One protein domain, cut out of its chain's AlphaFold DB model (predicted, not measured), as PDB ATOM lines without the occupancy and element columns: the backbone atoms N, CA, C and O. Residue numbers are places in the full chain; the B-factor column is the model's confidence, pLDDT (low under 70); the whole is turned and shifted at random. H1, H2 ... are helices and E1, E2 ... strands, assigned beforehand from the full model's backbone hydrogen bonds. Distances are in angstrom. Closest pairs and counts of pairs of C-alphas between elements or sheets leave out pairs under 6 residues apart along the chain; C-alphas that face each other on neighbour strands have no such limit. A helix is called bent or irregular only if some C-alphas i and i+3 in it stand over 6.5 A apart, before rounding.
ATOM      1  N   VAL A 106     179.418 160.391 303.610       92.56
ATOM      2  CA  VAL A 106     178.905 160.303 302.237       92.56
ATOM      3  C   VAL A 106     179.323 158.983 301.600       92.56
ATOM      4  O   VAL A 106     180.454 158.529 301.756       92.56
ATOM      5  N   LEU A 107     178.385 158.376 300.880       92.19
ATOM      6  CA  LEU A 107     178.517 157.083 300.222       92.19
ATOM      7  C   LEU A 107     178.104 157.223 298.756       92.19
ATOM      8  O   LEU A 107     177.044 157.790 298.478       92.19
ATOM      9  N   VAL A 108     178.887 156.657 297.836       92.88
ATOM     10  CA  VAL A 108     178.418 156.359 296.472       92.88
ATOM     11  C   VAL A 108     178.302 154.850 296.322       92.88
ATOM     12  O   VAL A 108     179.243 154.112 296.616       92.88
ATOM     13  N   ALA A 109     177.135 154.396 295.875       90.31
ATOM     14  CA  ALA A 109     176.824 152.989 295.681       90.31
ATOM     15  C   ALA A 109     176.139 152.744 294.332       90.31
ATOM     16  O   ALA A 109     175.431 153.605 293.810       90.31
ATOM     17  N   GLU A 110     176.318 151.544 293.798       87.75
ATOM     18  CA  GLU A 110     175.684 151.059 292.572       87.75
ATOM     19  C   GLU A 110     174.960 149.731 292.826       87.75
ATOM     20  O   GLU A 110     175.347 148.957 293.704       87.75
ATOM     21  N   GLU A 111     173.909 149.465 292.055       82.25
ATOM     22  CA  GLU A 111     173.177 148.197 292.041       82.25
ATOM     23  C   GLU A 111     173.653 147.322 290.872       82.25
ATOM     24  O   GLU A 111     173.621 147.738 289.714       82.25
ATOM     25  N   THR A 112     174.086 146.095 291.171       72.88
ATOM     26  CA  THR A 112     174.810 145.202 290.244       72.88
ATOM     27  C   THR A 112     173.909 144.243 289.458       72.88
ATOM     28  O   THR A 112     174.394 143.321 288.812       72.88
ATOM     29  N   GLY A 113     172.582 144.412 289.527       61.31
ATOM     30  CA  GLY A 113     171.584 143.728 288.686       61.31
ATOM     31  C   GLY A 113     171.406 142.206 288.870       61.31
ATOM     32  O   GLY A 113     170.329 141.683 288.581       61.31
ATOM     33  N   HIS A 114     172.406 141.472 289.365       58.44
ATOM     34  CA  HIS A 114     172.417 140.005 289.440       58.44
ATOM     35  C   HIS A 114     171.539 139.444 290.580       58.44
ATOM     36  O   HIS A 114     172.055 138.944 291.582       58.44
ATOM     37  N   MET A 115     170.208 139.488 290.418       51.94
ATOM     38  CA  MET A 115     169.176 139.232 291.450       51.94
ATOM     39  C   MET A 115     169.247 137.900 292.245       51.94
ATOM     40  O   MET A 115     168.456 137.716 293.164       51.94
ATOM     41  N   MET A 116     170.217 137.010 292.004       44.31
ATOM     42  CA  MET A 116     170.430 135.764 292.765       44.31
ATOM     43  C   MET A 116     171.645 135.755 293.725       44.31
ATOM     44  O   MET A 116     171.742 134.849 294.549       44.31
ATOM     45  N   HIS A 117     172.552 136.744 293.698       48.12
ATOM     46  CA  HIS A 117     173.696 136.802 294.633       48.12
ATOM     47  C   HIS A 117     173.421 137.662 295.876       48.12
ATOM     48  O   HIS A 117     172.866 138.741 295.765       48.12
ATOM     49  N   ARG A 118     173.911 137.274 297.067       48.94
ATOM     50  CA  ARG A 118     173.752 138.063 298.319       48.94
ATOM     51  C   ARG A 118     174.303 139.508 298.280       48.94
ATOM     52  O   ARG A 118     173.982 140.286 299.176       48.94
ATOM     53  N   ASN A 119     175.093 139.861 297.263       53.16
ATOM     54  CA  ASN A 119     175.722 141.171 297.080       53.16
ATOM     55  C   ASN A 119     175.193 141.856 295.799       53.16
ATOM     56  O   ASN A 119     175.917 141.995 294.817       53.16
ATOM     57  N   HIS A 120     173.923 142.282 295.805       70.44
ATOM     58  CA  HIS A 120     173.279 143.040 294.707       70.44
ATOM     59  C   HIS A 120     173.741 144.495 294.561       70.44
ATOM     60  O   HIS A 120     173.194 145.241 293.753       70.44
ATOM     61  N   TYR A 121     174.683 144.926 295.387       77.06
ATOM     62  CA  TYR A 121     175.105 146.310 295.524       77.06
ATOM     63  C   TYR A 121     176.614 146.354 295.754       77.06
ATOM     64  O   TYR A 121     177.199 145.422 296.311       77.06
ATOM     65  N   ASN A 122     177.226 147.458 295.348       82.69
ATOM     66  CA  ASN A 122     178.643 147.731 295.525       82.69
ATOM     67  C   ASN A 122     178.796 149.167 296.048       82.69
ATOM     68  O   ASN A 122     178.219 150.093 295.478       82.69
ATOM     69  N   VAL A 123     179.521 149.354 297.153       86.38
ATOM     70  CA  VAL A 123     179.815 150.682 297.717       86.38
ATOM     71  C   VAL A 123     181.196 151.083 297.223       86.38
ATOM     72  O   VAL A 123     182.206 150.564 297.686       86.38
ATOM     73  N   VAL A 124     181.210 151.978 296.241       88.44
ATOM     74  CA  VAL A 124     182.388 152.343 295.440       88.44
ATOM     75  C   VAL A 124     183.125 153.575 295.975       88.44
ATOM     76  O   VAL A 124     184.270 153.837 295.597       88.44
ATOM     77  N   PHE A 125     182.480 154.323 296.874       90.88
ATOM     78  CA  PHE A 125     183.067 155.415 297.646       90.88
ATOM     79  C   PHE A 125     182.418 155.494 299.033       90.88
ATOM     80  O   PHE A 125     181.195 155.416 299.145       90.88
ATOM     81  N   ASP A 126     183.235 155.694 300.066       90.75
ATOM     82  CA  ASP A 126     182.823 155.929 301.453       90.75
ATOM     83  C   ASP A 126     183.783 156.961 302.064       90.75
ATOM     84  O   ASP A 126     185.005 156.816 301.973       90.75
ATOM     85  N   TYR A 127     183.241 158.031 302.643       90.06
ATOM     86  CA  TYR A 127     184.010 159.087 303.296       90.06
ATOM     87  C   TYR A 127     183.251 159.633 304.504       90.06
ATOM     88  O   TYR A 127     182.093 160.026 304.383       90.06
ATOM     89  N   SER A 128     183.930 159.742 305.648       88.75
ATOM     90  CA  SER A 128     183.419 160.369 306.870       88.75
ATOM     91  C   SER A 128     184.273 161.586 307.236       88.75
ATOM     92  O   SER A 128     185.503 161.509 307.221       88.75
ATOM     93  N   THR A 129     183.649 162.719 307.582       78.12
ATOM     94  CA  THR A 129     184.371 163.955 307.957       78.12
ATOM     95  C   THR A 129     185.107 163.866 309.291       78.12
ATOM     96  O   THR A 129     185.990 164.678 309.561       78.12
ATOM     97  N   ALA A 130     184.720 162.929 310.155       64.44
ATOM     98  CA  ALA A 130     185.323 162.718 311.463       64.44
ATOM     99  C   ALA A 130     185.199 161.246 311.857       64.44
ATOM    100  O   ALA A 130     184.194 160.611 311.545       64.44
ATOM    101  N   LYS A 131     186.161 160.737 312.635       58.53
ATOM    102  CA  LYS A 131     186.039 159.442 313.323       58.53
ATOM    103  C   LYS A 131     185.066 159.541 314.504       58.53
ATOM    104  O   LYS A 131     185.457 159.392 315.661       58.53
ATOM    105  N   SER A 132     183.810 159.887 314.223       57.22
ATOM    106  CA  SER A 132     182.738 159.801 315.212       57.22
ATOM    107  C   SER A 132     182.395 158.325 315.386       57.22
ATOM    108  O   SER A 132     182.032 157.692 314.391       57.22
ATOM    109  N   PRO A 133     182.459 157.755 316.602       60.38
ATOM    110  CA  PRO A 133     182.204 156.331 316.794       60.38
ATOM    111  C   PRO A 133     180.812 155.921 316.288       60.38
ATOM    112  O   PRO A 133     180.684 154.850 315.712       60.38
ATOM    113  N   SER A 134     179.805 156.795 316.389       63.88
ATOM    114  CA  SER A 134     178.457 156.572 315.840       63.88
ATOM    115  C   SER A 134     178.387 156.511 314.304       63.88
ATOM    116  O   SER A 134     177.555 155.788 313.762       63.88
ATOM    117  N   MET A 135     179.257 157.236 313.590       71.50
ATOM    118  CA  MET A 135     179.303 157.236 312.118       71.50
ATOM    119  C   MET A 135     180.027 156.007 311.572       71.50
ATOM    120  O   MET A 135     179.614 155.457 310.551       71.50
ATOM    121  N   ASP A 136     181.090 155.583 312.258       66.06
ATOM    122  CA  ASP A 136     181.966 154.491 311.825       66.06
ATOM    123  C   ASP A 136     181.466 153.106 312.301       66.06
ATOM    124  O   ASP A 136     181.861 152.084 311.744       66.06
ATOM    125  N   GLN A 137     180.574 153.053 313.303       66.50
ATOM    126  CA  GLN A 137     179.945 151.815 313.796       66.50
ATOM    127  C   GLN A 137     179.075 151.114 312.745       66.50
ATOM    128  O   GLN A 137     179.079 149.884 312.679       66.50
ATOM    129  N   ILE A 138     178.329 151.877 311.939       72.56
ATOM    130  CA  ILE A 138     177.362 151.326 310.982       72.56
ATOM    131  C   ILE A 138     178.109 150.798 309.757       72.56
ATOM    132  O   ILE A 138     178.813 151.539 309.060       72.56
ATOM    133  N   ARG A 139     177.949 149.512 309.452       76.81
ATOM    134  CA  ARG A 139     178.656 148.880 308.335       76.81
ATOM    135  C   ARG A 139     177.979 149.247 307.008       76.81
ATOM    136  O   ARG A 139     176.748 149.265 306.942       76.81
ATOM    137  N   PRO A 140     178.729 149.435 305.903       75.00
ATOM    138  CA  PRO A 140     178.134 149.639 304.574       75.00
ATOM    139  C   PRO A 140     177.103 148.556 304.196       75.00
ATOM    140  O   PRO A 140     176.094 148.834 303.550       75.00
ATOM    141  N   ASN A 141     177.319 147.330 304.684       72.62
ATOM    142  CA  ASN A 141     176.444 146.178 304.465       72.62
ATOM    143  C   ASN A 141     175.110 146.241 305.233       72.62
ATOM    144  O   ASN A 141     174.190 145.511 304.880       72.62
ATOM    145  N   GLU A 142     174.986 147.076 306.266       76.69
ATOM    146  CA  GLU A 142     173.706 147.368 306.931       76.69
ATOM    147  C   GLU A 142     172.950 148.457 306.154       76.69
ATOM    148  O   GLU A 142     171.752 148.340 305.901       76.69
ATOM    149  N   LEU A 143     173.671 149.475 305.668       78.50
ATOM    150  CA  LEU A 143     173.107 150.611 304.931       78.50
ATOM    151  C   LEU A 143     172.454 150.226 303.592       78.50
ATOM    152  O   LEU A 143     171.523 150.910 303.163       78.50
ATOM    153  N   LYS A 144     172.856 149.115 302.956       77.88
ATOM    154  CA  LYS A 144     172.291 148.606 301.681       77.88
ATOM    155  C   LYS A 144     170.745 148.619 301.641       77.88
ATOM    156  O   LYS A 144     170.147 149.037 300.648       77.88
ATOM    157  N   GLU A 145     170.097 148.204 302.737       76.19
ATOM    158  CA  GLU A 145     168.638 148.050 302.852       76.19
ATOM    159  C   GLU A 145     167.949 149.407 303.038       76.19
ATOM    160  O   GLU A 145     166.809 149.598 302.605       76.19
ATOM    161  N   TYR A 146     168.665 150.385 303.596       80.88
ATOM    162  CA  TYR A 146     168.224 151.769 303.716       80.88
ATOM    163  C   TYR A 146     168.370 152.532 302.386       80.88
ATOM    164  O   TYR A 146     167.465 153.286 302.024       80.88
ATOM    165  N   ILE A 147     169.449 152.292 301.629       82.88
ATOM    166  CA  ILE A 147     169.743 152.953 300.343       82.88
ATOM    167  C   ILE A 147     168.764 152.491 299.251       82.88
ATOM    168  O   ILE A 147     168.010 153.295 298.691       82.88
ATOM    169  N   PHE A 148     168.747 151.192 298.934       77.62
ATOM    170  CA  PHE A 148     167.967 150.674 297.804       77.62
ATOM    171  C   PHE A 148     166.538 150.288 298.217       77.62
ATOM    172  O   PHE A 148     165.589 150.732 297.561       77.62
ATOM    173  N   GLY A 149     166.360 149.628 299.366       69.50
ATOM    174  CA  GLY A 149     165.051 149.228 299.896       69.50
ATOM    175  C   GLY A 149     164.618 147.820 299.487       69.50
ATOM    176  O   GLY A 149     165.440 146.984 299.126       69.50
ATOM    177  N   SER A 150     163.307 147.570 299.555       55.12
ATOM    178  CA  SER A 150     162.695 146.346 299.022       55.12
ATOM    179  C   SER A 150     162.961 146.213 297.511       55.12
ATOM    180  O   SER A 150     162.960 147.231 296.814       55.12
ATOM    181  N   PRO A 151     163.135 144.990 296.971       52.53
ATOM    182  CA  PRO A 151     163.238 144.766 295.527       52.53
ATOM    183  C   PRO A 151     161.924 145.035 294.765       52.53
ATOM    184  O   PRO A 151     161.938 145.075 293.535       52.53
ATOM    185  N   VAL A 152     160.795 145.224 295.462       49.59
ATOM    186  CA  VAL A 152     159.508 145.584 294.845       49.59
ATOM    187  C   VAL A 152     159.572 147.023 294.321       49.59
ATOM    188  O   VAL A 152     159.766 147.970 295.082       49.59
ATOM    189  N   ARG A 153     159.419 147.181 293.003       60.69
ATOM    190  CA  ARG A 153     159.578 148.459 292.296       60.69
ATOM    191  C   ARG A 153     158.258 149.236 292.261       60.69
ATOM    192  O   ARG A 153     157.333 148.839 291.561       60.69
ATOM    193  N   SER A 154     158.191 150.370 292.958       51.12
ATOM    194  CA  SER A 154     157.244 151.444 292.625       51.12
ATOM    195  C   SER A 154     157.682 152.119 291.318       51.12
ATOM    196  O   SER A 154     158.881 152.323 291.123       51.12
ATOM    197  N   SER A 155     156.736 152.468 290.447       49.94
ATOM    198  CA  SER A 155     156.980 152.842 289.045       49.94
ATOM    199  C   SER A 155     157.945 154.020 288.827       49.94
ATOM    200  O   SER A 155     157.643 155.158 289.182       49.94
ATOM    201  N   ASP A 156     159.065 153.724 288.167       52.22
ATOM    202  CA  ASP A 156     159.728 154.511 287.116       52.22
ATOM    203  C   ASP A 156     159.827 156.039 287.299       52.22
ATOM    204  O   ASP A 156     159.460 156.826 286.427       52.22
ATOM    205  N   SER A 157     160.445 156.465 288.404       59.09
ATOM    206  CA  SER A 157     161.094 157.782 288.476       59.09
ATOM    207  C   SER A 157     162.566 157.659 288.066       59.09
ATOM    208  O   SER A 157     163.317 156.874 288.644       59.09
ATOM    209  N   SER A 158     163.006 158.439 287.071       65.81
ATOM    210  CA  SER A 158     164.411 158.457 286.611       65.81
ATOM    211  C   SER A 158     165.389 158.979 287.674       65.81
ATOM    212  O   SER A 158     166.583 158.676 287.639       65.81
ATOM    213  N   GLN A 159     164.866 159.748 288.627       77.50
ATOM    214  CA  GLN A 159     165.559 160.291 289.780       77.50
ATOM    215  C   GLN A 159     164.594 160.269 290.978       77.50
ATOM    216  O   GLN A 159     163.437 160.663 290.849       77.50
ATOM    217  N   GLY A 160     165.064 159.830 292.145       82.31
ATOM    218  CA  GLY A 160     164.264 159.715 293.364       82.31
ATOM    219  C   GLY A 160     165.058 160.097 294.610       82.31
ATOM    220  O   GLY A 160     166.286 160.009 294.626       82.31
ATOM    221  N   ASN A 161     164.356 160.524 295.658       86.81
ATOM    222  CA  ASN A 161     164.945 160.934 296.934       86.81
ATOM    223  C   ASN A 161     164.287 160.176 298.091       86.81
ATOM    224  O   ASN A 161     163.073 159.979 298.091       86.81
ATOM    225  N   LYS A 162     165.085 159.749 299.072       87.94
ATOM    226  CA  LYS A 162     164.634 158.993 300.250       87.94
ATOM    227  C   LYS A 162     165.224 159.600 301.518       87.94
ATOM    228  O   LYS A 162     166.410 159.913 301.546       87.94
ATOM    229  N   PHE A 163     164.419 159.670 302.572       89.06
ATOM    230  CA  PHE A 163     164.845 159.994 303.934       89.06
ATOM    231  C   PHE A 163     164.566 158.781 304.815       89.06
ATOM    232  O   PHE A 163     163.472 158.219 304.737       89.06
ATOM    233  N   ARG A 164     165.536 158.350 305.626       87.56
ATOM    234  CA  ARG A 164     165.351 157.266 306.603       87.56
ATOM    235  C   ARG A 164     166.160 157.527 307.864       87.56
ATOM    236  O   ARG A 164     167.382 157.634 307.793       87.56
ATOM    237  N   THR A 165     165.496 157.572 309.014       86.44
ATOM    238  CA  THR A 165     166.172 157.462 310.312       86.44
ATOM    239  C   THR A 165     166.734 156.050 310.452       86.44
ATOM    240  O   THR A 165     166.038 155.073 310.163       86.44
ATOM    241  N   ILE A 166     167.995 155.936 310.860       83.75
ATOM    242  CA  ILE A 166     168.637 154.653 311.140       83.75
ATOM    243  C   ILE A 166     168.394 154.340 312.626       83.75
ATOM    244  O   ILE A 166     168.774 155.142 313.486       83.75
ATOM    245  N   PRO A 167     167.733 153.216 312.961       79.38
ATOM    246  CA  PRO A 167     167.458 152.860 314.346       79.38
ATOM    247  C   PRO A 167     168.760 152.608 315.114       79.38
ATOM    248  O   PRO A 167     169.730 152.085 314.572       79.38
ATOM    249  N   ASN A 168     168.753 152.945 316.405       77.31
ATOM    250  CA  ASN A 168     169.846 152.720 317.361       77.31
ATOM    251  C   ASN A 168     171.173 153.460 317.083       77.31
ATOM    252  O   ASN A 168     172.131 153.228 317.814       77.31
ATOM    253  N   SER A 169     171.255 154.346 316.080       75.06
ATOM    254  CA  SER A 169     172.497 155.072 315.746       75.06
ATOM    255  C   SER A 169     172.396 156.603 315.813       75.06
ATOM    256  O   SER A 169     173.358 157.283 315.465       75.06
ATOM    257  N   GLU A 170     171.229 157.151 316.170       83.81
ATOM    258  CA  GLU A 170     170.925 158.596 316.162       83.81
ATOM    259  C   GLU A 170     171.233 159.316 314.830       83.81
ATOM    260  O   GLU A 170     171.485 160.521 314.814       83.81
ATOM    261  N   LEU A 171     171.196 158.610 313.693       86.94
ATOM    262  CA  LEU A 171     171.428 159.201 312.369       86.94
ATOM    263  C   LEU A 171     170.154 159.243 311.526       86.94
ATOM    264  O   LEU A 171     169.296 158.364 311.607       86.94
ATOM    265  N   VAL A 172     170.088 160.221 310.626       90.00
ATOM    266  CA  VAL A 172     169.236 160.180 309.440       90.00
ATOM    267  C   VAL A 172     170.110 160.055 308.194       90.00
ATOM    268  O   VAL A 172     171.122 160.744 308.047       90.00
ATOM    269  N   MET A 173     169.717 159.162 307.288       90.88
ATOM    270  CA  MET A 173     170.302 159.049 305.960       90.88
ATOM    271  C   MET A 173     169.368 159.658 304.917       90.88
ATOM    272  O   MET A 173     168.163 159.389 304.892       90.88
ATOM    273  N   VAL A 174     169.957 160.457 304.032       92.88
ATOM    274  CA  VAL A 174     169.311 161.076 302.878       92.88
ATOM    275  C   VAL A 174     169.954 160.507 301.619       92.88
ATOM    276  O   VAL A 174     171.164 160.625 301.444       92.88
ATOM    277  N   THR A 175     169.171 159.884 300.743       92.00
ATOM    278  CA  THR A 175     169.676 159.197 299.544       92.00
ATOM    279  C   THR A 175     169.030 159.752 298.284       92.00
ATOM    280  O   THR A 175     167.810 159.684 298.132       92.00
ATOM    281  N   ARG A 176     169.866 160.198 297.342       91.81
ATOM    282  CA  ARG A 176     169.513 160.430 295.938       91.81
ATOM    283  C   ARG A 176     169.767 159.141 295.155       91.81
ATOM    284  O   ARG A 176     170.916 158.716 295.064       91.81
ATOM    285  N   THR A 177     168.734 158.539 294.569       89.62
ATOM    286  CA  THR A 177     168.862 157.420 293.612       89.62
ATOM    287  C   THR A 177     168.572 157.886 292.189       89.62
ATOM    288  O   THR A 177     167.607 158.620 291.984       89.62
ATOM    289  N   PHE A 178     169.354 157.439 291.210       88.25
ATOM    290  CA  PHE A 178     169.212 157.794 289.792       88.25
ATOM    291  C   PHE A 178     169.697 156.656 288.886       88.25
ATOM    292  O   PHE A 178     170.342 155.718 289.349       88.25
ATOM    293  N   PHE A 179     169.392 156.732 287.594       83.50
ATOM    294  CA  PHE A 179     169.889 155.796 286.578       83.50
ATOM    295  C   PHE A 179     170.969 156.456 285.708       83.50
ATOM    296  O   PHE A 179     170.987 157.678 285.565       83.50
ATOM    297  N   PHE A 180     171.857 155.653 285.112       77.00
ATOM    298  CA  PHE A 180     172.843 156.147 284.141       77.00
ATOM    299  C   PHE A 180     172.185 156.504 282.799       77.00
ATOM    300  O   PHE A 180     172.369 157.604 282.282       77.00
ATOM    301  N   GLU A 181     171.356 155.597 282.280       72.44
ATOM    302  CA  GLU A 181     170.499 155.802 281.113       72.44
ATOM    303  C   GLU A 181     169.095 155.245 281.381       72.44
ATOM    304  O   GLU A 181     168.925 154.280 282.124       72.44
ATOM    305  N   ALA A 182     168.083 155.762 280.679       61.41
ATOM    306  CA  ALA A 182     166.696 155.281 280.764       61.41
ATOM    307  C   ALA A 182     166.475 153.832 280.256       61.41
ATOM    308  O   ALA A 182     165.340 153.366 280.194       61.41
ATOM    309  N   ARG A 183     167.542 153.126 279.856       56.84
ATOM    310  CA  ARG A 183     167.532 151.716 279.420       56.84
ATOM    311  C   ARG A 183     168.361 150.789 280.316       56.84
ATOM    312  O   ARG A 183     168.246 149.572 280.186       56.84
ATOM    313  N   THR A 184     169.184 151.324 281.219       64.44
ATOM    314  CA  THR A 184     169.987 150.517 282.150       64.44
ATOM    315  C   THR A 184     169.187 150.216 283.413       64.44
ATOM    316  O   THR A 184     168.728 151.142 284.070       64.44
ATOM    317  N   ASN A 185     169.068 148.942 283.803       67.75
ATOM    318  CA  ASN A 185     168.418 148.553 285.068       67.75
ATOM    319  C   ASN A 185     169.218 148.962 286.325       67.75
ATOM    320  O   ASN A 185     168.681 148.906 287.428       67.75
ATOM    321  N   ASN A 186     170.487 149.346 286.168       75.94
ATOM    322  CA  ASN A 186     171.403 149.617 287.273       75.94
ATOM    323  C   ASN A 186     171.117 151.002 287.870       75.94
ATOM    324  O   ASN A 186     171.268 152.023 287.192       75.94
ATOM    325  N   ARG A 187     170.726 151.040 289.148       81.88
ATOM    326  CA  ARG A 187     170.590 152.287 289.911       81.88
ATOM    327  C   ARG A 187     171.923 152.681 290.533       81.88
ATOM    328  O   ARG A 187     172.603 151.864 291.150       81.88
ATOM    329  N   LEU A 188     172.241 153.961 290.433       88.25
ATOM    330  CA  LEU A 188     173.281 154.633 291.197       88.25
ATOM    331  C   LEU A 188     172.641 155.360 292.381       88.25
ATOM    332  O   LEU A 188     171.484 155.792 292.320       88.25
ATOM    333  N   ALA A 189     173.388 155.495 293.469       91.00
ATOM    334  CA  ALA A 189     172.948 156.177 294.673       91.00
ATOM    335  C   ALA A 189     174.077 157.017 295.276       91.00
ATOM    336  O   ALA A 189     175.164 156.503 295.533       91.00
ATOM    337  N   VAL A 190     173.787 158.283 295.579       94.00
ATOM    338  CA  VAL A 190     174.609 159.113 296.472       94.00
ATOM    339  C   VAL A 190     173.828 159.274 297.771       94.00
ATOM    340  O   VAL A 190     172.681 159.725 297.755       94.00
ATOM    341  N   SER A 191     174.424 158.877 298.894       93.56
ATOM    342  CA  SER A 191     173.780 158.902 300.214       93.56
ATOM    343  C   SER A 191     174.595 159.705 301.217       93.56
ATOM    344  O   SER A 191     175.818 159.610 301.243       93.56
ATOM    345  N   LEU A 192     173.905 160.475 302.053       93.12
ATOM    346  CA  LEU A 192     174.457 161.343 303.086       93.12
ATOM    347  C   LEU A 192     173.877 160.930 304.442       93.12
ATOM    348  O   LEU A 192     172.670 161.031 304.644       93.12
ATOM    349  N   CYS A 193     174.723 160.485 305.366       91.12
ATOM    350  CA  CYS A 193     174.360 160.206 306.755       91.12
ATOM    351  C   CYS A 193     174.775 161.387 307.639       91.12
ATOM    352  O   CYS A 193     175.925 161.831 307.577       91.12
ATOM    353  N   VAL A 194     173.850 161.879 308.460       90.06
ATOM    354  CA  VAL A 194     174.012 163.032 309.361       90.06
ATOM    355  C   VAL A 194     173.243 162.794 310.670       90.06
ATOM    356  O   VAL A 194     172.303 161.997 310.670       90.06
ATOM    357  N   PRO A 195     173.602 163.445 311.792       87.88
ATOM    358  CA  PRO A 195     172.877 163.308 313.056       87.88
ATOM    359  C   PRO A 195     171.380 163.621 312.926       87.88
ATOM    360  O   PRO A 195     170.988 164.596 312.283       87.88
ATOM    361  N   HIS A 196     170.535 162.815 313.570       86.12
ATOM    362  CA  HIS A 196     169.071 162.896 313.506       86.12
ATOM    363  C   HIS A 196     168.529 164.261 313.954       86.12
ATOM    364  O   HIS A 196     167.544 164.749 313.406       86.12
ATOM    365  N   ILE A 197     169.226 164.931 314.877       83.19
ATOM    366  CA  ILE A 197     168.919 166.296 315.325       83.19
ATOM    367  C   ILE A 197     168.935 167.345 314.196       83.19
ATOM    368  O   ILE A 197     168.320 168.400 314.323       83.19
ATOM    369  N   LEU A 198     169.581 167.052 313.063       86.50
ATOM    370  CA  LEU A 198     169.563 167.911 311.878       86.50
ATOM    371  C   LEU A 198     168.361 167.650 310.955       86.50
ATOM    372  O   LEU A 198     168.165 168.423 310.022       86.50
ATOM    373  N   LEU A 199     167.517 166.637 311.190       87.00
ATOM    374  CA  LEU A 199     166.329 166.366 310.362       87.00
ATOM    375  C   LEU A 199     165.392 167.590 310.203       87.00
ATOM    376  O   LEU A 199     165.053 167.903 309.057       87.00
ATOM    377  N   PRO A 200     165.056 168.362 311.261       83.56
ATOM    378  CA  PRO A 200     164.236 169.574 311.130       83.56
ATOM    379  C   PRO A 200     164.909 170.696 310.320       83.56
ATOM    380  O   PRO A 200     164.220 171.552 309.758       83.56
ATOM    381  N   VAL A 201     166.246 170.695 310.256       86.88
ATOM    382  CA  VAL A 201     167.054 171.622 309.448       86.88
ATOM    383  C   VAL A 201     167.051 171.170 307.988       86.88
ATOM    384  O   VAL A 201     166.737 171.952 307.094       86.88
ATOM    385  N   ILE A 202     167.341 169.887 307.746       89.75
ATOM    386  CA  ILE A 202     167.379 169.245 306.425       89.75
ATOM    387  C   ILE A 202     166.063 169.456 305.674       89.75
ATOM    388  O   ILE A 202     166.104 169.774 304.488       89.75
ATOM    389  N   SER A 203     164.913 169.342 306.351       86.69
ATOM    390  CA  SER A 203     163.604 169.603 305.737       86.69
ATOM    391  C   SER A 203     163.434 171.052 305.265       86.69
ATOM    392  O   SER A 203     162.807 171.285 304.235       86.69
ATOM    393  N   GLU A 204     164.008 172.031 305.972       85.62
ATOM    394  CA  GLU A 204     163.916 173.449 305.601       85.62
ATOM    395  C   GLU A 204     164.875 173.816 304.458       85.62
ATOM    396  O   GLU A 204     164.511 174.564 303.550       85.62
ATOM    397  N   ILE A 205     166.110 173.305 304.489       88.00
ATOM    398  CA  ILE A 205     167.138 173.602 303.475       88.00
ATOM    399  C   ILE A 205     167.160 172.586 302.323       88.00
ATOM    400  O   ILE A 205     168.084 172.589 301.503       88.00
ATOM    401  N   TRP A 206     166.138 171.732 302.218       90.50
ATOM    402  CA  TRP A 206     166.044 170.693 301.191       90.50
ATOM    403  C   TRP A 206     166.222 171.203 299.745       90.50
ATOM    404  O   TRP A 206     166.953 170.556 298.995       90.50
ATOM    405  N   PRO A 207     165.696 172.376 299.324       88.00
ATOM    406  CA  PRO A 207     165.954 172.913 297.982       88.00
ATOM    407  C   PRO A 207     167.435 173.202 297.683       88.00
ATOM    408  O   PRO A 207     167.829 173.248 296.517       88.00
ATOM    409  N   ASN A 208     168.268 173.401 298.709       88.69
ATOM    410  CA  ASN A 208     169.715 173.564 298.573       88.69
ATOM    411  C   ASN A 208     170.431 172.209 298.595       88.69
ATOM    412  O   ASN A 208     171.215 171.938 297.688       88.69
ATOM    413  N   ILE A 209     170.091 171.334 299.552       91.94
ATOM    414  CA  ILE A 209     170.630 169.965 299.621       91.94
ATOM    415  C   ILE A 209     170.335 169.190 298.328       91.94
ATOM    416  O   ILE A 209     171.223 168.511 297.816       91.94
ATOM    417  N   SER A 210     169.141 169.357 297.746       92.06
ATOM    418  CA  SER A 210     168.793 168.790 296.440       92.06
ATOM    419  C   SER A 210     169.838 169.158 295.392       92.06
ATOM    420  O   SER A 210     170.439 168.259 294.813       92.06
ATOM    421  N   ARG A 211     170.108 170.458 295.200       89.94
ATOM    422  CA  ARG A 211     171.044 170.954 294.175       89.94
ATOM    423  C   ARG A 211     172.466 170.433 294.387       89.94
ATOM    424  O   ARG A 211     173.146 170.135 293.412       89.94
ATOM    425  N   TRP A 212     172.901 170.278 295.639       92.19
ATOM    426  CA  TRP A 212     174.201 169.674 295.950       92.19
ATOM    427  C   TRP A 212     174.231 168.174 295.611       92.19
ATOM    428  O   TRP A 212     175.223 167.706 295.058       92.19
ATOM    429  N   PHE A 213     173.138 167.431 295.828       93.88
ATOM    430  CA  PHE A 213     172.999 166.067 295.299       93.88
ATOM    431  C   PHE A 213     172.945 166.023 293.767       93.88
ATOM    432  O   PHE A 213     173.539 165.121 293.189       93.88
ATOM    433  N   ASP A 214     172.271 166.969 293.108       92.50
ATOM    434  CA  ASP A 214     172.198 167.042 291.640       92.50
ATOM    435  C   ASP A 214     173.606 167.291 291.039       92.50
ATOM    436  O   ASP A 214     173.985 166.690 290.035       92.50
ATOM    437  N   GLN A 215     174.441 168.088 291.718       92.62
ATOM    438  CA  GLN A 215     175.862 168.269 291.391       92.62
ATOM    439  C   GLN A 215     176.706 167.009 291.668       92.62
ATOM    440  O   GLN A 215     177.505 166.616 290.820       92.62
ATOM    441  N   CYS A 216     176.514 166.330 292.807       94.75
ATOM    442  CA  CYS A 216     177.188 165.053 293.092       94.75
ATOM    443  C   CYS A 216     176.801 163.956 292.084       94.75
ATOM    444  O   CYS A 216     177.634 163.124 291.719       94.75
ATOM    445  N   GLN A 217     175.551 163.963 291.616       93.31
ATOM    446  CA  GLN A 217     175.050 163.081 290.568       93.31
ATOM    447  C   GLN A 217     175.799 163.316 289.253       93.31
ATOM    448  O   GLN A 217     176.324 162.351 288.707       93.31
ATOM    449  N   GLU A 218     175.927 164.554 288.762       92.88
ATOM    450  CA  GLU A 218     176.671 164.794 287.514       92.88
ATOM    451  C   GLU A 218     178.163 164.448 287.619       92.88
ATOM    452  O   GLU A 218     178.706 163.893 286.667       92.88
ATOM    453  N   ILE A 219     178.808 164.662 288.775       93.75
ATOM    454  CA  ILE A 219     180.191 164.196 289.005       93.75
ATOM    455  C   ILE A 219     180.262 162.654 288.976       93.75
ATOM    456  O   ILE A 219     181.182 162.068 288.405       93.75
ATOM    457  N   THR A 220     179.261 161.967 289.535       92.19
ATOM    458  CA  THR A 220     179.181 160.494 289.489       92.19
ATOM    459  C   THR A 220     178.953 159.984 288.061       92.19
ATOM    460  O   THR A 220     179.582 159.015 287.632       92.19
ATOM    461  N   LEU A 221     178.100 160.663 287.289       90.31
ATOM    462  CA  LEU A 221     177.835 160.338 285.890       90.31
ATOM    463  C   LEU A 221     179.040 160.647 284.988       90.31
ATOM    464  O   LEU A 221     179.287 159.886 284.053       90.31
ATOM    465  N   SER A 222     179.830 161.697 285.253       90.12
ATOM    466  CA  SER A 222     181.064 161.964 284.498       90.12
ATOM    467  C   SER A 222     182.139 160.907 284.751       90.12
ATOM    468  O   SER A 222     182.730 160.430 283.783       90.12
ATOM    469  N   MET A 223     182.330 160.462 286.002       90.31
ATOM    470  CA  MET A 223     183.227 159.336 286.319       90.31
ATOM    471  C   MET A 223     182.814 158.050 285.582       90.31
ATOM    472  O   MET A 223     183.666 157.351 285.029       90.31
ATOM    473  N   LEU A 224     181.510 157.748 285.507       87.38
ATOM    474  CA  LEU A 224     181.025 156.566 284.782       87.38
ATOM    475  C   LEU A 224     181.225 156.689 283.261       87.38
ATOM    476  O   LEU A 224     181.723 155.750 282.639       87.38
ATOM    477  N   ARG A 225     180.920 157.855 282.668       86.81
ATOM    478  CA  ARG A 225     181.191 158.155 281.246       86.81
ATOM    479  C   ARG A 225     182.686 157.986 280.922       86.81
ATOM    480  O   ARG A 225     183.018 157.345 279.928       86.81
ATOM    481  N   ALA A 226     183.578 158.489 281.777       84.94
ATOM    482  CA  ALA A 226     185.026 158.351 281.614       84.94
ATOM    483  C   ALA A 226     185.491 156.884 281.704       84.94
ATOM    484  O   ALA A 226     186.156 156.400 280.792       84.94
ATOM    485  N   ASN A 227     185.080 156.146 282.745       83.38
ATOM    486  CA  ASN A 227     185.421 154.727 282.914       83.38
ATOM    487  C   ASN A 227     184.915 153.852 281.750       83.38
ATOM    488  O   ASN A 227     185.600 152.912 281.350       83.38
ATOM    489  N   LEU A 228     183.745 154.165 281.181       79.25
ATOM    490  CA  LEU A 228     183.236 153.497 279.982       79.25
ATOM    491  C   LEU A 228     184.142 153.754 278.773       79.25
ATOM    492  O   LEU A 228     184.587 152.793 278.144       79.25
ATOM    493  N   LEU A 229     184.465 155.016 278.474       78.62
ATOM    494  CA  LEU A 229     185.340 155.380 277.352       78.62
ATOM    495  C   LEU A 229     186.722 154.715 277.465       78.62
ATOM    496  O   LEU A 229     187.183 154.107 276.501       78.62
ATOM    497  N   SER A 230     187.339 154.723 278.652       73.88
ATOM    498  CA  SER A 230     188.639 154.078 278.896       73.88
ATOM    499  C   SER A 230     188.643 152.557 278.681       73.88
ATOM    500  O   SER A 230     189.707 151.983 278.456       73.88
ATOM    501  N   ARG A 231     187.484 151.882 278.741       66.88
ATOM    502  CA  ARG A 231     187.372 150.420 278.557       66.88
ATOM    503  C   ARG A 231     187.074 149.987 277.122       66.88
ATOM    504  O   ARG A 231     187.337 148.834 276.785       66.88
ATOM    505  N   HIS A 232     186.590 150.882 276.258       55.50
ATOM    506  CA  HIS A 232     186.183 150.531 274.886       55.50
ATOM    507  C   HIS A 232     187.337 150.047 273.980       55.50
ATOM    508  O   HIS A 232     187.076 149.492 272.915       55.50
ATOM    509  N   GLU A 239     179.142 146.309 280.525       56.31
ATOM    510  CA  GLU A 239     178.306 146.521 281.707       56.31
ATOM    511  C   GLU A 239     178.749 147.819 282.410       56.31
ATOM    512  O   GLU A 239     179.910 147.974 282.801       56.31
ATOM    513  N   GLY A 240     177.833 148.786 282.513       64.62
ATOM    514  CA  GLY A 240     178.110 150.143 282.989       64.62
ATOM    515  C   GLY A 240     178.239 150.252 284.506       64.62
ATOM    516  O   GLY A 240     177.354 150.813 285.146       64.62
ATOM    517  N   TYR A 241     179.338 149.735 285.058       76.69
ATOM    518  CA  TYR A 241     179.684 149.828 286.482       76.69
ATOM    519  C   TYR A 241     180.792 150.850 286.761       76.69
ATOM    520  O   TYR A 241     181.660 151.113 285.922       76.69
ATOM    521  N   LEU A 242     180.792 151.396 287.973       82.06
ATOM    522  CA  LEU A 242     181.854 152.224 288.537       82.06
ATOM    523  C   LEU A 242     183.036 151.339 289.010       82.06
ATOM    524  O   LEU A 242     182.865 150.159 289.320       82.06
ATOM    525  N   PRO A 243     184.276 151.858 289.072       82.00
ATOM    526  CA  PRO A 243     185.386 151.146 289.708       82.00
ATOM    527  C   PRO A 243     185.135 150.888 291.203       82.00
ATOM    528  O   PRO A 243     184.745 151.801 291.924       82.00
ATOM    529  N   GLN A 244     185.456 149.682 291.693       77.50
ATOM    530  CA  GLN A 244     185.297 149.296 293.112       77.50
ATOM    531  C   GLN A 244     186.008 150.228 294.108       77.50
ATOM    532  O   GLN A 244     185.545 150.382 295.230       77.50
ATOM    533  N   ASN A 245     187.109 150.862 293.698       81.00
ATOM    534  CA  ASN A 245     187.771 151.920 294.455       81.00
ATOM    535  C   ASN A 245     187.739 153.214 293.634       81.00
ATOM    536  O   ASN A 245     188.693 153.507 292.911       81.00
ATOM    537  N   LEU A 246     186.665 154.008 293.728       83.56
ATOM    538  CA  LEU A 246     186.598 155.281 292.996       83.56
ATOM    539  C   LEU A 246     187.754 156.210 293.370       83.56
ATOM    540  O   LEU A 246     188.382 156.778 292.483       83.56
ATOM    541  N   LYS A 247     188.109 156.297 294.659       85.94
ATOM    542  CA  LYS A 247     189.157 157.218 295.127       85.94
ATOM    543  C   LYS A 247     190.557 156.921 294.562       85.94
ATOM    544  O   LYS A 247     191.375 157.832 294.512       85.94
ATOM    545  N   SER A 248     190.847 155.699 294.103       86.19
ATOM    546  CA  SER A 248     192.132 155.388 293.450       86.19
ATOM    547  C   SER A 248     192.136 155.605 291.933       86.19
ATOM    548  O   SER A 248     193.205 155.563 291.335       86.19
ATOM    549  N   VAL A 249     190.970 155.799 291.305       86.81
ATOM    550  CA  VAL A 249     190.833 155.992 289.845       86.81
ATOM    551  C   VAL A 249     190.455 157.436 289.498       86.81
ATOM    552  O   VAL A 249     190.986 157.995 288.547       86.81
ATOM    553  N   PHE A 250     189.587 158.048 290.306       89.25
ATOM    554  CA  PHE A 250     189.064 159.408 290.162       89.25
ATOM    555  C   PHE A 250     189.194 160.186 291.492       89.25
ATOM    556  O   PHE A 250     188.183 160.553 292.107       89.25
ATOM    557  N   PRO A 251     190.423 160.394 292.015       90.94
ATOM    558  CA  PRO A 251     190.635 161.071 293.297       90.94
ATOM    559  C   PRO A 251     190.095 162.506 293.282       90.94
ATOM    560  O   PRO A 251     189.436 162.925 294.229       90.94
ATOM    561  N   THR A 252     190.313 163.230 292.183       92.94
ATOM    562  CA  THR A 252     189.895 164.621 291.962       92.94
ATOM    563  C   THR A 252     188.383 164.812 292.044       92.94
ATOM    564  O   THR A 252     187.903 165.760 292.661       92.94
ATOM    565  N   GLU A 253     187.614 163.899 291.466       92.94
ATOM    566  CA  GLU A 253     186.156 163.908 291.441       92.94
ATOM    567  C   GLU A 253     185.575 163.490 292.800       92.94
ATOM    568  O   GLU A 253     184.631 164.111 293.292       92.94
ATOM    569  N   CYS A 254     186.191 162.501 293.458       92.44
ATOM    570  CA  CYS A 254     185.848 162.108 294.826       92.44
ATOM    571  C   CYS A 254     186.066 163.259 295.820       92.44
ATOM    572  O   CYS A 254     185.176 163.589 296.606       92.44
ATOM    573  N   ASP A 255     187.230 163.906 295.762       92.62
ATOM    574  CA  ASP A 255     187.556 165.031 296.634       92.62
ATOM    575  C   ASP A 255     186.755 166.294 296.248       92.62
ATOM    576  O   ASP A 255     186.442 167.102 297.124       92.62
ATOM    577  N   SER A 256     186.294 166.418 294.996       93.81
ATOM    578  CA  SER A 256     185.309 167.434 294.580       93.81
ATOM    579  C   SER A 256     183.936 167.217 295.226       93.81
ATOM    580  O   SER A 256     183.358 168.175 295.739       93.81
ATOM    581  N   ILE A 257     183.425 165.977 295.277       93.25
ATOM    582  CA  ILE A 257     182.180 165.635 295.998       93.25
ATOM    583  C   ILE A 257     182.321 165.962 297.492       93.25
ATOM    584  O   ILE A 257     181.456 166.623 298.072       93.25
ATOM    585  N   VAL A 258     183.434 165.558 298.114       92.50
ATOM    586  CA  VAL A 258     183.716 165.837 299.532       92.50
ATOM    587  C   VAL A 258     183.794 167.338 299.804       92.50
ATOM    588  O   VAL A 258     183.167 167.817 300.748       92.50
ATOM    589  N   THR A 259     184.521 168.091 298.979       91.81
ATOM    590  CA  THR A 259     184.707 169.541 299.145       91.81
ATOM    591  C   THR A 259     183.403 170.300 298.921       91.81
ATOM    592  O   THR A 259     183.067 171.184 299.711       91.81
ATOM    593  N   LEU A 260     182.613 169.913 297.913       91.50
ATOM    594  CA  LEU A 260     181.284 170.471 297.667       91.50
ATOM    595  C   LEU A 260     180.380 170.297 298.893       91.50
ATOM    596  O   LEU A 260     179.798 171.274 299.364       91.50
ATOM    597  N   LEU A 261     180.282 169.078 299.431       90.56
ATOM    598  CA  LEU A 261     179.433 168.800 300.587       90.56
ATOM    599  C   LEU A 261     179.970 169.478 301.855       90.56
ATOM    600  O   LEU A 261     179.202 170.117 302.568       90.56
ATOM    601  N   ARG A 262     181.284 169.438 302.106       88.81
ATOM    602  CA  ARG A 262     181.917 170.061 303.281       88.81
ATOM    603  C   ARG A 262     181.713 171.573 303.326       88.81
ATOM    604  O   ARG A 262     181.308 172.095 304.364       88.81
ATOM    605  N   ASN A 263     181.952 172.260 302.211       87.88
ATOM    606  CA  ASN A 263     181.923 173.723 302.146       87.88
ATOM    607  C   ASN A 263     180.495 174.292 302.087       87.88
ATOM    608  O   ASN A 263     180.306 175.486 302.309       87.88
ATOM    609  N   ASN A 264     179.486 173.455 301.820       87.88
ATOM    610  CA  ASN A 264     178.083 173.864 301.784       87.88
ATOM    611  C   ASN A 264     177.280 173.377 303.001       87.88
ATOM    612  O   ASN A 264     176.637 174.194 303.661       87.88
ATOM    613  N   LEU A 265     177.327 172.079 303.327       87.38
ATOM    614  CA  LEU A 265     176.511 171.484 304.393       87.38
ATOM    615  C   LEU A 265     176.857 172.061 305.763       87.38
ATOM    616  O   LEU A 265     175.967 172.565 306.438       87.38
ATOM    617  N   ILE A 266     178.129 172.018 306.178       84.81
ATOM    618  CA  ILE A 266     178.513 172.401 307.546       84.81
ATOM    619  C   ILE A 266     178.213 173.891 307.805       84.81
ATOM    620  O   ILE A 266     177.540 174.178 308.798       84.81
ATOM    621  N   PRO A 267     178.585 174.847 306.923       85.44
ATOM    622  CA  PRO A 267     178.206 176.246 307.114       85.44
ATOM    623  C   PRO A 267     176.692 176.471 307.065       85.44
ATOM    624  O   PRO A 267     176.193 177.312 307.808       85.44
ATOM    625  N   CYS A 268     175.941 175.736 306.233       87.56
ATOM    626  CA  CYS A 268     174.484 175.865 306.159       87.56
ATOM    627  C   CYS A 268     173.790 175.316 307.416       87.56
ATOM    628  O   CYS A 268     172.986 176.025 308.016       87.56
ATOM    629  N   PHE A 269     174.138 174.108 307.873       87.25
ATOM    630  CA  PHE A 269     173.600 173.522 309.102       87.25
ATOM    631  C   PHE A 269     173.875 174.414 310.314       87.25
ATOM    632  O   PHE A 269     172.939 174.735 311.047       87.25
ATOM    633  N   ARG A 270     175.118 174.891 310.480       84.75
ATOM    634  CA  ARG A 270     175.477 175.846 311.538       84.75
ATOM    635  C   ARG A 270     174.673 177.136 311.454       84.75
ATOM    636  O   ARG A 270     173.980 177.487 312.397       84.75
ATOM    637  N   SER A 271     174.664 177.784 310.289       86.75
ATOM    638  CA  SER A 271     173.900 179.023 310.075       86.75
ATOM    639  C   SER A 271     172.410 178.864 310.363       86.75
ATOM    640  O   SER A 271     171.772 179.808 310.809       86.75
ATOM    641  N   THR A 272     171.853 177.684 310.096       85.56
ATOM    642  CA  THR A 272     170.420 177.432 310.247       85.56
ATOM    643  C   THR A 272     170.051 177.066 311.690       85.56
ATOM    644  O   THR A 272     168.951 177.421 312.101       85.56
ATOM    645  N   SER A 273     170.952 176.433 312.465       83.81
ATOM    646  CA  SER A 273     170.683 175.904 313.822       83.81
ATOM    647  C   SER A 273     171.374 176.637 314.987       83.81
ATOM    648  O   SER A 273     170.780 176.735 316.057       83.81
ATOM    649  N   GLU A 274     172.582 177.182 314.808       83.19
ATOM    650  CA  GLU A 274     173.352 177.884 315.858       83.19
ATOM    651  C   GLU A 274     172.977 179.373 315.988       83.19
ATOM    652  O   GLU A 274     173.323 180.014 316.979       83.19
ATOM    653  N   ILE A 275     172.301 179.958 314.991       88.12
ATOM    654  CA  ILE A 275     172.000 181.398 314.951       88.12
ATOM    655  C   ILE A 275     170.517 181.637 315.287       88.12
ATOM    656  O   ILE A 275     169.641 181.134 314.578       88.12
TER     657      ILE A 275
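This is residues 106 to 232 and 239 to 275 of the 770 residues of the protein "Protein LST4" of Torulaspora delbrueckii (strain ATCC 10662 / CBS 1146 / NBRC 0425 / NCYC 2629 / NRRL Y-866) (UniProt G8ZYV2). A twisted sheet of five strands curls round the short helix H2 on one face, while the long helix H4 and the arm H6a run side by side, opposite ways, over the other. These are three layers, H2, then the sheet, then H3, H4 and H6a, and the arm H6b runs on to meet H3. The printed part has 164 residues, in the order E1 E2 H1 H2 E3 E4 E5 H3 H4 H5 H6, mixed helices and strands; the antiparallel sheet runs E2 E1 E5 E4 E3. It is compact, with a radius of gyration of the C-alphas of 15.7 A, and spans 52 by 34 by 30 A.

Start with E1, residues 106 to 111, and E2, residues 121 to 128, a hairpin with N 108 and O 125 at 2.9 A. H1, residues 133 to 137, only grazes the sheet. The sheet curls round H2, residues 140 to 147; the closest C-alphas of H2 and E4, residues 171 to 179, are Ile 147 and Thr 175, 6.3 A. E3, residues 159 to 166, E4 and E5, residues 187 to 195, form a meander, each strand the antiparallel neighbour of the one before, with N 162 and O 175 at 2.9 A and N 190 and O 176 at 2.9 A. E5 also pairs with E1, N 109 and O 189 being 2.9 A apart. H3, residues 196 to 204, runs along E4 at a height over the sheet of 8.8 A. H4, residues 206 to 231, lies over E5 and E4 at a height of 8.3 A, on the opposite face from H2. H5, residues 246 to 249, only grazes the sheet. H6, residues 251 to 273, was assigned as one helix by its hydrogen bonds but is bent, C-alphas 263 and 266 being 6.5 A apart; its arms are H6a, residues 251 to 263, and H6b, residues 266 to 273. H4 touches H6a with residues 212 to 223 alone, closest at the C-alphas of Cys 216 and Ile 257, 5.8 A, at a shallow tilt of 2 degrees, opposite ways. H6b touches H3, closest at the C-alphas of Val 201 and Thr 272, 6.8 A. Every O i to N i+4 pair is within hydrogen-bond range in H1, H6a and H6b, against 2 of 4 in H2, 21 of 22 in H4 and 2 of 5 in H3, where 4 of 6 O i to N i+3 pairs are; H5 is too short for such a pair.

Find C-alpha 106 at (178.905, 160.303, 302.237), where E1 begins. E3, E4 and E5 are 22.3, 26.1 and 25.7 A long. From C-alpha 206 at (166.044, 170.693, 301.191), H4 runs 37.1 A; H6a runs 17.7 A, and H6b ends at C-alpha 273, (170.683, 175.904, 313.822).

The C-alphas farthest apart, His 232 and Ile 275, are 52.5 A apart. Residues 233 to 238 are cut out, and C-alphas 232 and 239 stand 11.2 A apart across the cut. The link from H2 to E3 is long. Confidence is under 70 in 32 residues, among them 113 to 119 and 149 to 158.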